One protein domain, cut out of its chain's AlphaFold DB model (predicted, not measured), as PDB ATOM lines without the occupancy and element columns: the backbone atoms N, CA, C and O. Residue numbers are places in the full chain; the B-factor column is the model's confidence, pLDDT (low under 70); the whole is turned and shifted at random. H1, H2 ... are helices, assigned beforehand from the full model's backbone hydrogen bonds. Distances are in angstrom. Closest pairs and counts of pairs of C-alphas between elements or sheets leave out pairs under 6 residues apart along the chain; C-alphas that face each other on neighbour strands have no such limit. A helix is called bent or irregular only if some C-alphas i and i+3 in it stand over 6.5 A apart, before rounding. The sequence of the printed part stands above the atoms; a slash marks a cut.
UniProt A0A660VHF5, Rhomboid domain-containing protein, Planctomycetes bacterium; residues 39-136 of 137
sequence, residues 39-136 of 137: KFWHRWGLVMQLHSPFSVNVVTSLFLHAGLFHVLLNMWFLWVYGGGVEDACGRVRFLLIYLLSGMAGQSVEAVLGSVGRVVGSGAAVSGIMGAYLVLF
ATOM      1  N   LYS A  39      51.397  36.314  32.411       93.69
ATOM      2  CA  LYS A  39      51.517  35.159  31.504       93.69
ATOM      3  C   LYS A  39      50.200  34.397  31.361       93.69
ATOM      4  O   LYS A  39      49.857  33.979  30.258       93.69
ATOM      5  N   PHE A  40      49.460  34.223  32.456       94.94
ATOM      6  CA  PHE A  40      48.147  33.581  32.428       94.94
ATOM      7  C   PHE A  40      47.159  34.381  31.576       94.94
ATOM      8  O   PHE A  40      46.516  33.818  30.690       94.94
ATOM      9  N   TRP A  41      47.089  35.697  31.779       93.75
ATOM     10  CA  TRP A  41      46.184  36.561  31.026       93.75
ATOM     11  C   TRP A  41      46.541  36.652  29.543       93.75
ATOM     12  O   TRP A  41      45.641  36.636  28.709       93.75
ATOM     13  N   HIS A  42      47.830  36.676  29.205       92.38
ATOM     14  CA  HIS A  42      48.288  36.596  27.818       92.38
ATOM     15  C   HIS A  42      47.991  35.244  27.169       92.38
ATOM     16  O   HIS A  42      47.839  35.184  25.956       92.38
ATOM     17  N   ARG A  43      47.904  34.158  27.944       92.94
ATOM     18  CA  ARG A  43      47.626  32.827  27.401       92.94
ATOM     19  C   ARG A  43      46.135  32.550  27.229       92.94
ATOM     20  O   ARG A  43      45.763  31.941  26.231       92.94
ATOM     21  N   TRP A  44      45.314  32.955  28.196       93.81
ATOM     22  CA  TRP A  44      43.916  32.519  28.301       93.81
ATOM     23  C   TRP A  44      42.891  33.650  28.197       93.81
ATOM     24  O   TRP A  44      41.731  33.388  27.885       93.81
ATOM     25  N   GLY A  45      43.289  34.896  28.457       93.56
ATOM     26  CA  GLY A  45      42.435  36.064  28.249       93.56
ATOM     27  C   GLY A  45      42.442  36.516  26.790       93.56
ATOM     28  O   GLY A  45      43.373  36.215  26.038       93.56
ATOM     29  N   LEU A  46      41.424  37.279  26.388       94.00
ATOM     30  CA  LEU A  46      41.386  37.904  25.070       94.00
ATOM     31  C   LEU A  46      42.083  39.262  25.143       94.00
ATOM     32  O   LEU A  46      41.477  40.297  25.396       94.00
ATOM     33  N   VAL A  47      43.403  39.248  24.980       91.44
ATOM     34  CA  VAL A  47      44.190  40.489  24.907       91.44
ATOM     35  C   VAL A  47      44.008  41.149  23.541       91.44
ATOM     36  O   VAL A  47      44.300  40.527  22.516       91.44
ATOM     37  N   MET A  48      43.545  42.400  23.544       87.44
ATOM     38  CA  MET A  48      43.375  43.214  22.339       87.44
ATOM     39  C   MET A  48      44.725  43.383  21.631       87.44
ATOM     40  O   MET A  48      45.766  43.415  22.287       87.44
ATOM     41  N   GLN A  49      44.718  43.467  20.299       83.44
ATOM     42  CA  GLN A  49      45.904  43.561  19.422       83.44
ATOM     43  C   GLN A  49      46.850  42.344  19.399       83.44
ATOM     44  O   GLN A  49      47.553  42.155  18.410       83.44
ATOM     45  N   LEU A  50      46.872  41.505  20.440       85.56
ATOM     46  CA  LEU A  50      47.685  40.281  20.462       85.56
ATOM     47  C   LEU A  50      46.952  39.076  19.881       85.56
ATOM     48  O   LEU A  50      47.573  38.206  19.274       85.56
ATOM     49  N   HIS A  51      45.640  39.005  20.084       90.38
ATOM     50  CA  HIS A  51      44.837  37.880  19.632       90.38
ATOM     51  C   HIS A  51      43.898  38.282  18.503       90.38
ATOM     52  O   HIS A  51      43.299  39.355  18.514       90.38
ATOM     53  N   SER A  52      43.724  37.364  17.551       90.31
ATOM     54  CA  SER A  52      42.662  37.469  16.554       90.31
ATOM     55  C   SER A  52      41.288  37.469  17.242       90.31
ATOM     56  O   SER A  52      41.081  36.675  18.172       90.31
ATOM     57  N   PRO A  53      40.314  38.261  16.757       88.25
ATOM     58  CA  PRO A  53      38.938  38.250  17.255       88.25
ATOM     59  C   PRO A  53      38.194  36.939  16.954       88.25
ATOM     60  O   PRO A  53      37.036  36.806  17.326       88.25
ATOM     61  N   PHE A  54      38.835  35.969  16.296       90.69
ATOM     62  CA  PHE A  54      38.311  34.620  16.053       90.69
ATOM     63  C   PHE A  54      39.154  33.530  16.733       90.69
ATOM     64  O   PHE A  54      39.039  32.349  16.415       90.69
ATOM     65  N   SER A  55      40.053  33.922  17.637       93.31
ATOM     66  CA  SER A  55      40.900  32.986  18.373       93.31
ATOM     67  C   SER A  55      40.120  32.226  19.448       93.31
ATOM     68  O   SER A  55      39.062  32.655  19.910       93.31
ATOM     69  N   VAL A  56      40.696  31.117  19.916       94.31
ATOM     70  CA  VAL A  56      40.170  30.357  21.063       94.31
ATOM     71  C   VAL A  56      40.019  31.227  22.318       94.31
ATOM     72  O   VAL A  56      39.147  30.964  23.146       94.31
ATOM     73  N   ASN A  57      40.815  32.298  22.417       95.75
ATOM     74  CA  ASN A  57      40.790  33.242  23.524       95.75
ATOM     75  C   ASN A  57      39.431  33.914  23.694       95.75
ATOM     76  O   ASN A  57      39.079  34.218  24.820       95.75
ATOM     77  N   VAL A  58      38.654  34.078  22.618       95.44
ATOM     78  CA  VAL A  58      37.286  34.617  22.671       95.44
ATOM     79  C   VAL A  58      36.370  33.722  23.501       95.44
ATOM     80  O   VAL A  58      35.522  34.201  24.245       95.44
ATOM     81  N   VAL A  59      36.532  32.405  23.392       95.94
ATOM     82  CA  VAL A  59      35.707  31.455  24.143       95.94
ATOM     83  C   VAL A  59      36.214  31.333  25.571       95.94
ATOM     84  O   VAL A  59      35.416  31.341  26.504       95.94
ATOM     85  N   THR A  60      37.530  31.241  25.773       96.19
ATOM     86  CA  THR A  60      38.088  31.086  27.122       96.19
ATOM     87  C   THR A  60      37.868  32.334  27.970       96.19
ATOM     88  O   THR A  60      37.527  32.214  29.146       96.19
ATOM     89  N   SER A  61      37.979  33.527  27.380       95.56
ATOM     90  CA  SER A  61      37.785  34.793  28.084       95.56
ATOM     91  C   SER A  61      36.364  34.982  28.615       95.56
ATOM     92  O   SER A  61      36.227  35.640  29.645       95.56
ATOM     93  N   LEU A  62      35.341  34.336  28.025       96.81
ATOM     94  CA  LEU A  62      33.958  34.362  28.540       96.81
ATOM     95  C   LEU A  62      33.847  33.886  29.988       96.81
ATOM     96  O   LEU A  62      32.909  34.265  30.686       96.81
ATOM     97  N   PHE A  63      34.770  33.026  30.416       97.38
ATOM     98  CA  PHE A  63      34.722  32.379  31.722       97.38
ATOM     99  C   PHE A  63      35.774  32.903  32.706       97.38
ATOM    100  O   PHE A  63      35.783  32.513  33.874       97.38
ATOM    101  N   LEU A  64      36.656  33.800  32.264       97.12
ATOM    102  CA  LEU A  64      37.681  34.407  33.110       97.12
ATOM    103  C   LEU A  64      37.196  35.741  33.656       97.12
ATOM    104  O   LEU A  64      36.647  36.541  32.918       97.12
ATOM    105  N   HIS A  65      37.441  36.027  34.932       97.00
ATOM    106  CA  HIS A  65      37.014  37.284  35.547       97.00
ATOM    107  C   HIS A  65      38.189  37.967  36.241       97.00
ATOM    108  O   HIS A  65      38.912  37.343  37.011       97.00
ATOM    109  N   ALA A  66      38.370  39.262  35.978       94.00
ATOM    110  CA  ALA A  66      39.498  40.042  36.500       94.00
ATOM    111  C   ALA A  66      39.382  40.403  37.995       94.00
ATOM    112  O   ALA A  66      40.338  40.902  38.579       94.00
ATOM    113  N   GLY A  67      38.222  40.184  38.621       95.31
ATOM    114  CA  GLY A  67      38.019  40.514  40.028       95.31
ATOM    115  C   GLY A  67      36.659  40.090  40.569       95.31
ATOM    116  O   GLY A  67      35.743  39.762  39.812       95.31
ATOM    117  N   LEU A  68      36.530  40.136  41.898       96.31
ATOM    118  CA  LEU A  68      35.345  39.665  42.619       96.31
ATOM    119  C   LEU A  68      34.078  40.433  42.221       96.31
ATOM    120  O   LEU A  68      33.062  39.830  41.899       96.31
ATOM    121  N   PHE A  69      34.139  41.765  42.193       96.50
ATOM    122  CA  PHE A  69      32.984  42.582  41.815       96.50
ATOM    123  C   PHE A  69      32.530  42.308  40.373       96.50
ATOM    124  O   PHE A  69      31.335  42.246  40.098       96.50
ATOM    125  N   HIS A  70      33.483  42.064  39.470       95.38
ATOM    126  CA  HIS A  70      33.201  41.762  38.073       95.38
ATOM    127  C   HIS A  70      32.424  40.441  37.926       95.38
ATOM    128  O   HIS A  70      31.386  40.415  37.266       95.38
ATOM    129  N   VAL A  71      32.868  39.359  38.580       97.56
ATOM    130  CA  VAL A  71      32.121  38.087  38.546       97.56
ATOM    131  C   VAL A  71      30.770  38.210  39.248       97.56
ATOM    132  O   VAL A  71      29.769  37.753  38.706       97.56
ATOM    133  N   LEU A  72      30.702  38.885  40.401       97.50
ATOM    134  CA  LEU A  72      29.452  39.045  41.146       97.50
ATOM    135  C   LEU A  72      28.382  39.764  40.322       97.50
ATOM    136  O   LEU A  72      27.255  39.279  40.257       97.50
ATOM    137  N   LEU A  73      28.730  40.867  39.652       96.31
ATOM    138  CA  LEU A  73      27.784  41.583  38.798       96.31
ATOM    139  C   LEU A  73      27.295  40.721  37.632       96.31
ATOM    140  O   LEU A  73      26.089  40.638  37.408       96.31
ATOM    141  N   ASN A  74      28.195  40.040  36.919       97.31
ATOM    142  CA  ASN A  74      27.794  39.185  35.800       97.31
ATOM    143  C   ASN A  74      26.853  38.063  36.256       97.31
ATOM    144  O   ASN A  74      25.846  37.796  35.601       97.31
ATOM    145  N   MET A  75      27.155  37.420  37.387       97.88
ATOM    146  CA  MET A  75      26.321  36.339  37.915       97.88
ATOM    147  C   MET A  75      24.984  36.857  38.444       97.88
ATOM    148  O   MET A  75      23.970  36.190  38.265       97.88
ATOM    149  N   TRP A  76      24.963  38.054  39.037       95.88
ATOM    150  CA  TRP A  76      23.733  38.717  39.465       95.88
ATOM    151  C   TRP A  76      22.797  38.960  38.280       95.88
ATOM    152  O   TRP A  76      21.647  38.527  38.300       95.88
ATOM    153  N   PHE A  77      23.296  39.578  37.208       95.50
ATOM    154  CA  PHE A  77      22.506  39.804  35.999       95.50
ATOM    155  C   PHE A  77      22.092  38.489  35.329       95.50
ATOM    156  O   PHE A  77      20.934  38.329  34.941       95.50
ATOM    157  N   LEU A  78      22.990  37.507  35.247       96.50
ATOM    158  CA  LEU A  78      22.653  36.202  34.684       96.50
ATOM    159  C   LEU A  78      21.565  35.486  35.496       96.50
ATOM    160  O   LEU A  78      20.681  34.875  34.907       96.50
ATOM    161  N   TRP A  79      21.589  35.589  36.826       95.25
ATOM    162  CA  TRP A  79      20.548  35.035  37.690       95.25
ATOM    163  C   TRP A  79      19.199  35.721  37.468       95.25
ATOM    164  O   TRP A  79      18.187  35.050  37.263       95.25
ATOM    165  N   VAL A  80      19.209  37.055  37.455       92.75
ATOM    166  CA  VAL A  80      18.010  37.891  37.349       92.75
ATOM    167  C   VAL A  80      17.297  37.707  36.004       92.75
ATOM    168  O   VAL A  80      16.074  37.596  35.969       92.75
ATOM    169  N   TYR A  81      18.036  37.637  34.893       93.88
ATOM    170  CA  TYR A  81      17.444  37.563  33.549       93.88
ATOM    171  C   TYR A  81      17.436  36.146  32.960       93.88
ATOM    172  O   TYR A  81      16.536  35.792  32.197       93.88
ATOM    173  N   GLY A  82      18.417  35.311  33.309       95.19
ATOM    174  CA  GLY A  82      18.662  34.045  32.624       95.19
ATOM    175  C   GLY A  82      17.564  33.011  32.823       95.19
ATOM    176  O   GLY A  82      17.153  32.374  31.856       95.19
ATOM    177  N   GLY A  83      17.011  32.904  34.035       94.44
ATOM    178  CA  GLY A  83      15.992  31.897  34.330       94.44
ATOM    179  C   GLY A  83      14.703  32.064  33.517       94.44
ATOM    180  O   GLY A  83      14.130  31.068  33.081       94.44
ATOM    181  N   GLY A  84      14.267  33.305  33.279       93.00
ATOM    182  CA  GLY A  84      13.092  33.591  32.449       93.00
ATOM    183  C   GLY A  84      13.332  33.274  30.973       93.00
ATOM    184  O   GLY A  84      12.498  32.642  30.327       93.00
ATOM    185  N   VAL A  85      14.505  33.650  30.450       95.06
ATOM    186  CA  VAL A  85      14.895  33.346  29.064       95.06
ATOM    187  C   VAL A  85      15.034  31.836  28.859       95.06
ATOM    188  O   VAL A  85      14.506  31.308  27.884       95.06
ATOM    189  N   GLU A  86      15.690  31.129  29.784       96.56
ATOM    190  CA  GLU A  86      15.862  29.673  29.734       96.56
ATOM    191  C   GLU A  86      14.524  28.928  29.709       96.56
ATOM    192  O   GLU A  86      14.371  27.974  28.943       96.56
ATOM    193  N   ASP A  87      13.550  29.354  30.517       94.56
ATOM    194  CA  ASP A  87      12.222  28.734  30.551       94.56
ATOM    195  C   ASP A  87      11.446  28.977  29.245       94.56
ATOM    196  O   ASP A  87      10.797  28.066  28.730       94.56
ATOM    197  N   ALA A  88      11.575  30.176  28.664       93.75
ATOM    198  CA  ALA A  88      10.881  30.561  27.438       93.75
ATOM    199  C   ALA A  88      11.447  29.894  26.172       93.75
ATOM    200  O   ALA A  88      10.684  29.472  25.301       93.75
ATOM    201  N   CYS A  89      12.773  29.786  26.039       94.44
ATOM    202  CA  CYS A  89      13.406  29.263  24.820       94.44
ATOM    203  C   CYS A  89      13.942  27.828  24.957       94.44
ATOM    204  O   CYS A  89      14.217  27.171  23.948       94.44
ATOM    205  N   GLY A  90      14.059  27.317  26.182       95.88
ATOM    206  CA  GLY A  90      14.670  26.032  26.493       95.88
ATOM    207  C   GLY A  90      16.198  26.098  26.616       95.88
ATOM    208  O   GLY A  90      16.878  26.938  26.028       95.88
ATOM    209  N   ARG A  91      16.757  25.132  27.353       96.88
ATOM    210  CA  ARG A  91      18.174  25.081  27.766       96.88
ATOM    211  C   ARG A  91      19.176  25.212  26.619       96.88
ATOM    212  O   ARG A  91      20.141  25.955  26.732       96.88
ATOM    213  N   VAL A  92      18.953  24.495  25.517       97.31
ATOM    214  CA  VAL A  92      19.888  24.482  24.378       97.31
ATOM    215  C   VAL A  92      19.936  25.847  23.698       97.31
ATOM    216  O   VAL A  92      21.017  26.375  23.461       97.31
ATOM    217  N   ARG A  93      18.774  26.454  23.429       97.75
ATOM    218  CA  ARG A  93      18.706  27.779  22.798       97.75
ATOM    219  C   ARG A  93      19.258  28.856  23.722       97.75
ATOM    220  O   ARG A  93      19.985  29.718  23.251       97.75
ATOM    221  N   PHE A  94      18.997  28.756  25.022       98.12
ATOM    222  CA  PHE A  94      19.594  29.631  26.027       98.12
ATOM    223  C   PHE A  94      21.129  29.591  25.992       98.12
ATOM    224  O   PHE A  94      21.763  30.639  25.906       98.12
ATOM    225  N   LEU A  95      21.729  28.393  25.978       98.25
ATOM    226  CA  LEU A  95      23.184  28.239  25.882       98.25
ATOM    227  C   LEU A  95      23.740  28.782  24.559       98.25
ATOM    228  O   LEU A  95      24.788  29.421  24.562       98.25
ATOM    229  N   LEU A  96      23.038  28.571  23.441       98.38
ATOM    230  CA  LEU A  96      23.432  29.139  22.151       98.38
ATOM    231  C   LEU A  96      23.377  30.667  22.165       98.38
ATOM    232  O   LEU A  96      24.321  31.296  21.705       98.38
ATOM    233  N   ILE A  97      22.323  31.270  22.724       98.25
ATOM    234  CA  ILE A  97      22.233  32.729  22.861       98.25
ATOM    235  C   ILE A  97      23.402  33.230  23.706       98.25
ATOM    236  O   ILE A  97      24.112  34.127  23.261       98.25
ATOM    237  N   TYR A  98      23.647  32.628  24.875       98.44
ATOM    238  CA  TYR A  98      24.754  33.003  25.756       98.44
ATOM    239  C   TYR A  98      26.108  32.934  25.032       98.44
ATOM    240  O   TYR A  98      26.848  33.914  25.003       98.44
ATOM    241  N   LEU A  99      26.424  31.803  24.396       98.19
ATOM    242  CA  LEU A  99      27.718  31.605  23.740       98.19
ATOM    243  C   LEU A  99      27.877  32.475  22.490       98.19
ATOM    244  O   LEU A  99      28.901  33.132  22.342       98.19
ATOM    245  N   LEU A 100      26.881  32.518  21.601       98.12
ATOM    246  CA  LEU A 100      26.978  33.271  20.347       98.12
ATOM    247  C   LEU A 100      27.034  34.780  20.596       98.12
ATOM    248  O   LEU A 100      27.880  35.450  20.009       98.12
ATOM    249  N   SER A 101      26.187  35.310  21.486       98.06
ATOM    250  CA  SER A 101      26.233  36.734  21.844       98.06
ATOM    251  C   SER A 101      27.519  37.097  22.581       98.06
ATOM    252  O   SER A 101      28.114  38.132  22.297       98.06
ATOM    253  N   GLY A 102      27.997  36.216  23.464       97.81
ATOM    254  CA  GLY A 102      29.258  36.388  24.167       97.81
ATOM    255  C   GLY A 102      30.461  36.426  23.232       97.81
ATOM    256  O   GLY A 102      31.283  37.334  23.332       97.81
ATOM    257  N   MET A 103      30.560  35.466  22.312       97.62
ATOM    258  CA  MET A 103      31.635  35.442  21.322       97.62
ATOM    259  C   MET A 103      31.556  36.662  20.408       97.62
ATOM    260  O   MET A 103      32.546  37.369  20.273       97.62
ATOM    261  N   ALA A 104      30.380  36.958  19.845       97.06
ATOM    262  CA  ALA A 104      30.207  38.105  18.960       97.06
ATOM    263  C   ALA A 104      30.560  39.425  19.661       97.06
ATOM    264  O   ALA A 104      31.326  40.215  19.118       97.06
ATOM    265  N   GLY A 105      30.055  39.649  20.876       96.19
ATOM    266  CA  GLY A 105      30.325  40.870  21.634       96.19
ATOM    267  C   GLY A 105      31.802  41.027  21.990       96.19
ATOM    268  O   GLY A 105      32.359  42.097  21.777       96.19
ATOM    269  N   GLN A 106      32.468  39.959  22.435       95.19
ATOM    270  CA  GLN A 106      33.903  40.023  22.724       95.19
ATOM    271  C   GLN A 106      34.764  40.189  21.469       95.19
ATOM    272  O   GLN A 106      35.759  40.906  21.511       95.19
ATOM    273  N   SER A 107      34.394  39.564  20.348       94.94
ATOM    274  CA  SER A 107      35.062  39.781  19.061       94.94
ATOM    275  C   SER A 107      34.927  41.236  18.612       94.94
ATOM    276  O   SER A 107      35.912  41.837  18.190       94.94
ATOM    277  N   VAL A 108      33.730  41.818  18.737       94.19
ATOM    278  CA  VAL A 108      33.482  43.235  18.437       94.19
ATOM    279  C   VAL A 108      34.314  44.129  19.355       94.19
ATOM    280  O   VAL A 108      34.998  45.025  18.870       94.19
ATOM    281  N   GLU A 109      34.328  43.858  20.659       92.56
ATOM    282  CA  GLU A 109      35.131  44.613  21.625       92.56
ATOM    283  C   GLU A 109      36.634  44.504  21.331       92.56
ATOM    284  O   GLU A 109      37.347  45.500  21.396       92.56
ATOM    285  N   ALA A 110      37.121  43.329  20.927       91.69
ATOM    286  CA  ALA A 110      38.519  43.128  20.557       91.69
ATOM    287  C   ALA A 110      38.924  43.851  19.263       91.69
ATOM    288  O   ALA A 110      40.091  44.209  19.116       91.69
ATOM    289  N   VAL A 111      37.984  44.057  18.333       90.56
ATOM    290  CA  VAL A 111      38.212  44.816  17.091       90.56
ATOM    291  C   VAL A 111      38.153  46.323  17.335       90.56
ATOM    292  O   VAL A 111      38.945  47.063  16.759       90.56
ATOM    293  N   LEU A 112      37.206  46.782  18.155       90.19
ATOM    294  CA  LEU A 112      36.972  48.210  18.398       90.19
ATOM    295  C   LEU A 112      37.856  48.786  19.514       90.19
ATOM    296  O   LEU A 112      38.092  49.993  19.551       90.19
ATOM    297  N   GLY A 113      38.317  47.945  20.436       84.31
ATOM    298  CA  GLY A 113      39.147  48.339  21.563       84.31
ATOM    299  C   GLY A 113      40.579  48.677  21.150       84.31
ATOM    300  O   GLY A 113      41.179  48.021  20.299       84.31
ATOM    301  N   SER A 114      41.151  49.708  21.773       72.88
ATOM    302  CA  SER A 114      42.501  50.179  21.455       72.88
ATOM    303  C   SER A 114      43.581  49.592  22.357       72.88
ATOM    304  O   SER A 114      44.705  49.435  21.904       72.88
ATOM    305  N   VAL A 115      43.280  49.250  23.610       81.88
ATOM    306  CA  VAL A 115      44.231  48.660  24.565       81.88
ATOM    307  C   VAL A 115      43.485  47.864  25.631       81.88
ATOM    308  O   VAL A 115      42.398  48.248  26.054       81.88
ATOM    309  N   GLY A 116      44.102  46.789  26.125       87.00
ATOM    310  CA  GLY A 116      43.606  46.048  27.283       87.00
ATOM    311  C   GLY A 116      43.213  44.607  26.980       87.00
ATOM    312  O   GLY A 116      43.700  43.978  26.038       87.00
ATOM    313  N   ARG A 117      42.389  44.047  27.864       90.88
ATOM    314  CA  ARG A 117      41.986  42.640  27.850       90.88
ATOM    315  C   ARG A 117      40.477  42.574  27.980       90.88
ATOM    316  O   ARG A 117      39.930  43.137  28.923       90.88
ATOM    317  N   VAL A 118      39.848  41.843  27.076       91.19
ATOM    318  CA  VAL A 118      38.438  41.486  27.159       91.19
ATOM    319  C   VAL A 118      38.348  40.182  27.941       91.19
ATOM    320  O   VAL A 118      38.951  39.174  27.565       91.19
ATOM    321  N   VAL A 119      37.669  40.215  29.080       94.00
ATOM    322  CA  VAL A 119      37.415  39.041  29.920       94.00
ATOM    323  C   VAL A 119      36.050  39.182  30.574       94.00
ATOM    324  O   VAL A 119      35.580  40.293  30.807       94.00
ATOM    325  N   GLY A 120      35.452  38.058  30.929       94.31
ATOM    326  CA  GLY A 120      34.196  37.980  31.654       94.31
ATOM    327  C   GLY A 120      33.028  37.663  30.739       94.31
ATOM    328  O   GLY A 120      33.087  37.766  29.514       94.31
ATOM    329  N   SER A 121      31.918  37.290  31.362       95.00
ATOM    330  CA  SER A 121      30.703  36.915  30.646       95.00
ATOM    331  C   SER A 121      29.815  38.102  30.268       95.00
ATOM    332  O   SER A 121      28.727  37.889  29.742       95.00
ATOM    333  N   GLY A 122      30.252  39.348  30.485       96.75
ATOM    334  CA  GLY A 122      29.426  40.552  30.317       96.75
ATOM    335  C   GLY A 122      28.760  40.680  28.941       96.75
ATOM    336  O   GLY A 122      27.570  40.993  28.860       96.75
ATOM    337  N   ALA A 123      29.476  40.351  27.860       96.75
ATOM    338  CA  ALA A 123      28.916  40.318  26.504       96.75
ATOM    339  C   ALA A 123      27.789  39.276  26.361       96.75
ATOM    340  O   ALA A 123      26.729  39.566  25.809       96.75
ATOM    341  N   ALA A 124      27.987  38.079  26.921       98.06
ATOM    342  CA  ALA A 124      26.987  37.014  26.916       98.06
ATOM    343  C   ALA A 124      25.763  37.381  27.766       98.06
ATOM    344  O   ALA A 124      24.622  37.181  27.356       98.06
ATOM    345  N   VAL A 125      25.995  37.967  28.943       97.75
ATOM    346  CA  VAL A 125      24.947  38.442  29.852       97.75
ATOM    347  C   VAL A 125      24.116  39.544  29.196       97.75
ATOM    348  O   VAL A 125      22.889  39.483  29.240       97.75
ATOM    349  N   SER A 126      24.755  40.490  28.506       97.31
ATOM    350  CA  SER A 126      24.067  41.523  27.720       97.31
ATOM    351  C   SER A 126      23.199  40.912  26.615       97.31
ATOM    352  O   SER A 126      22.070  41.351  26.401       97.31
ATOM    353  N   GLY A 127      23.672  39.848  25.959       97.56
ATOM    354  CA  GLY A 127      22.874  39.089  24.996       97.56
ATOM    355  C   GLY A 127      21.643  38.421  25.615       97.56
ATOM    356  O   GLY A 127      20.557  38.478  25.036       97.56
ATOM    357  N   ILE A 128      21.773  37.849  26.815       97.94
ATOM    358  CA  ILE A 128      20.638  37.296  27.573       97.94
ATOM    359  C   ILE A 128      19.651  38.396  27.983       97.94
ATOM    360  O   ILE A 128      18.444  38.193  27.868       97.94
ATOM    361  N   MET A 129      20.129  39.571  28.397       96.44
ATOM    362  CA  MET A 129      19.267  40.724  28.682       96.44
ATOM    363  C   MET A 129      18.519  41.196  27.425       96.44
ATOM    364  O   MET A 129      17.323  41.458  27.489       96.44
ATOM    365  N   GLY A 130      19.184  41.243  26.269       96.12
ATOM    366  CA  GLY A 130      18.536  41.551  24.992       96.12
ATOM    367  C   GLY A 130      17.457  40.529  24.624       96.12
ATOM    368  O   GLY A 130      16.338  40.905  24.283       96.12
ATOM    369  N   ALA A 131      17.754  39.234  24.767       95.81
ATOM    370  CA  ALA A 131      16.772  38.171  24.557       95.81
ATOM    371  C   ALA A 131      15.582  38.289  25.521       95.81
ATOM    372  O   ALA A 131      14.440  38.092  25.113       95.81
ATOM    373  N   TYR A 132      15.836  38.654  26.780       94.12
ATOM    374  CA  TYR A 132      14.789  38.911  27.761       94.12
ATOM    375  C   TYR A 132      13.845  40.026  27.297       94.12
ATOM    376  O   TYR A 132      12.634  39.831  27.311       94.12
ATOM    377  N   LEU A 133      14.378  41.166  26.843       92.75
ATOM    378  CA  LEU A 133      13.565  42.296  26.372       92.75
ATOM    379  C   LEU A 133      12.686  41.933  25.167       92.75
ATOM    380  O   LEU A 133      11.582  42.445  25.039       92.75
ATOM    381  N   VAL A 134      13.158  41.036  24.298       93.38
ATOM    382  CA  VAL A 134      12.377  40.552  23.149       93.38
ATOM    383  C   VAL A 134      11.269  39.585  23.582       93.38
ATOM    384  O   VAL A 134      10.178  39.605  23.020       93.38
ATOM    385  N   LEU A 135      11.543  38.719  24.560       90.62
ATOM    386  CA  LEU A 135      10.604  37.690  25.019       90.62
ATOM    387  C   LEU A 135       9.546  38.229  25.994       90.62
ATOM    388  O   LEU A 135       8.471  37.640  26.105       90.62
ATOM    389  N   PHE A 136       9.851  39.322  26.694       87.81
ATOM    390  CA  PHE A 136       9.011  39.921  27.733       87.81
ATOM    391  C   PHE A 136       8.930  41.456  27.564       87.81
ATOM    392  O   PHE A 136       9.518  42.174  28.380       87.81
TER     393      PHE A 136
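This is residues 39 to 136 of the 137 residues of the protein "Rhomboid domain-containing protein" of Planctomycetes bacterium (UniProt A0A660VHF5). Two long helices, H3 and H4, make a V that meets at the tight link through residue 90, and H5 is set between its arms, packing on both and crossing H4. The short H1 and H2, with the loops, lie toward the open end of the V, and residues 46 to 47 pair there with 117 to 118, antiparallel. The printed part has 98 residues, all helix by class, with five named helices, H1 to H5 in order, and no named strand. It is compact, with a radius of gyration of the C-alphas of 13.6 A, and spans 40 by 26 by 21 A.

Start at C-alpha 39 at (51.517, 35.159, 31.504), where H1, residues 39 to 44, begins. H2 is residues 57 to 61. Find C-alpha 68 at (35.345, 39.665, 42.619); H3 runs from there to residue 89, 30.1 A, irregular with C-alphas 80 and 83 7.0 A apart, and has a kink of 42 degrees near residue 83. H4, residues 91 to 112, is 31.2 A long. H5, residues 122 to 135, runs 19.8 A to C-alpha 135 at (10.604, 37.690, 25.019).

Begin at the hub, H4, which touches H5 at a steep tilt of 53 degrees, opposite ways; the closest C-alphas, of Gly 102 and Ala 124, are 3.6 A apart. H3 touches H4 with residues 82 to 86 alone, closest at the C-alphas of Glu 86 and Phe 94, 5.3 A, at a steep tilt of 45 degrees, opposite ways. H3 touches H5 at a shallow tilt of 31 degrees, the same way, closest at the C-alphas of Val 85 and Tyr 132, 5.7 A. H2 touches H4, closest at the C-alphas of Val 58 and Met 103, 5.9 A, and H1 touches H2, closest at those of Trp 44 and Asn 57, 5.8 A. H1 and H4 are apart. Every O i to N i+4 pair is within hydrogen-bond range in H1, H2, H4 and H5, and 16 of 18 are in H3.

The C-alphas of Lys 39 and Phe 136, the two farthest apart, are 42.9 A apart. The printed part has no cut, and the link from H1 to H2, 12 residues, is long. The mean pLDDT of the printed part is 94.2, and no printed residue is under 70.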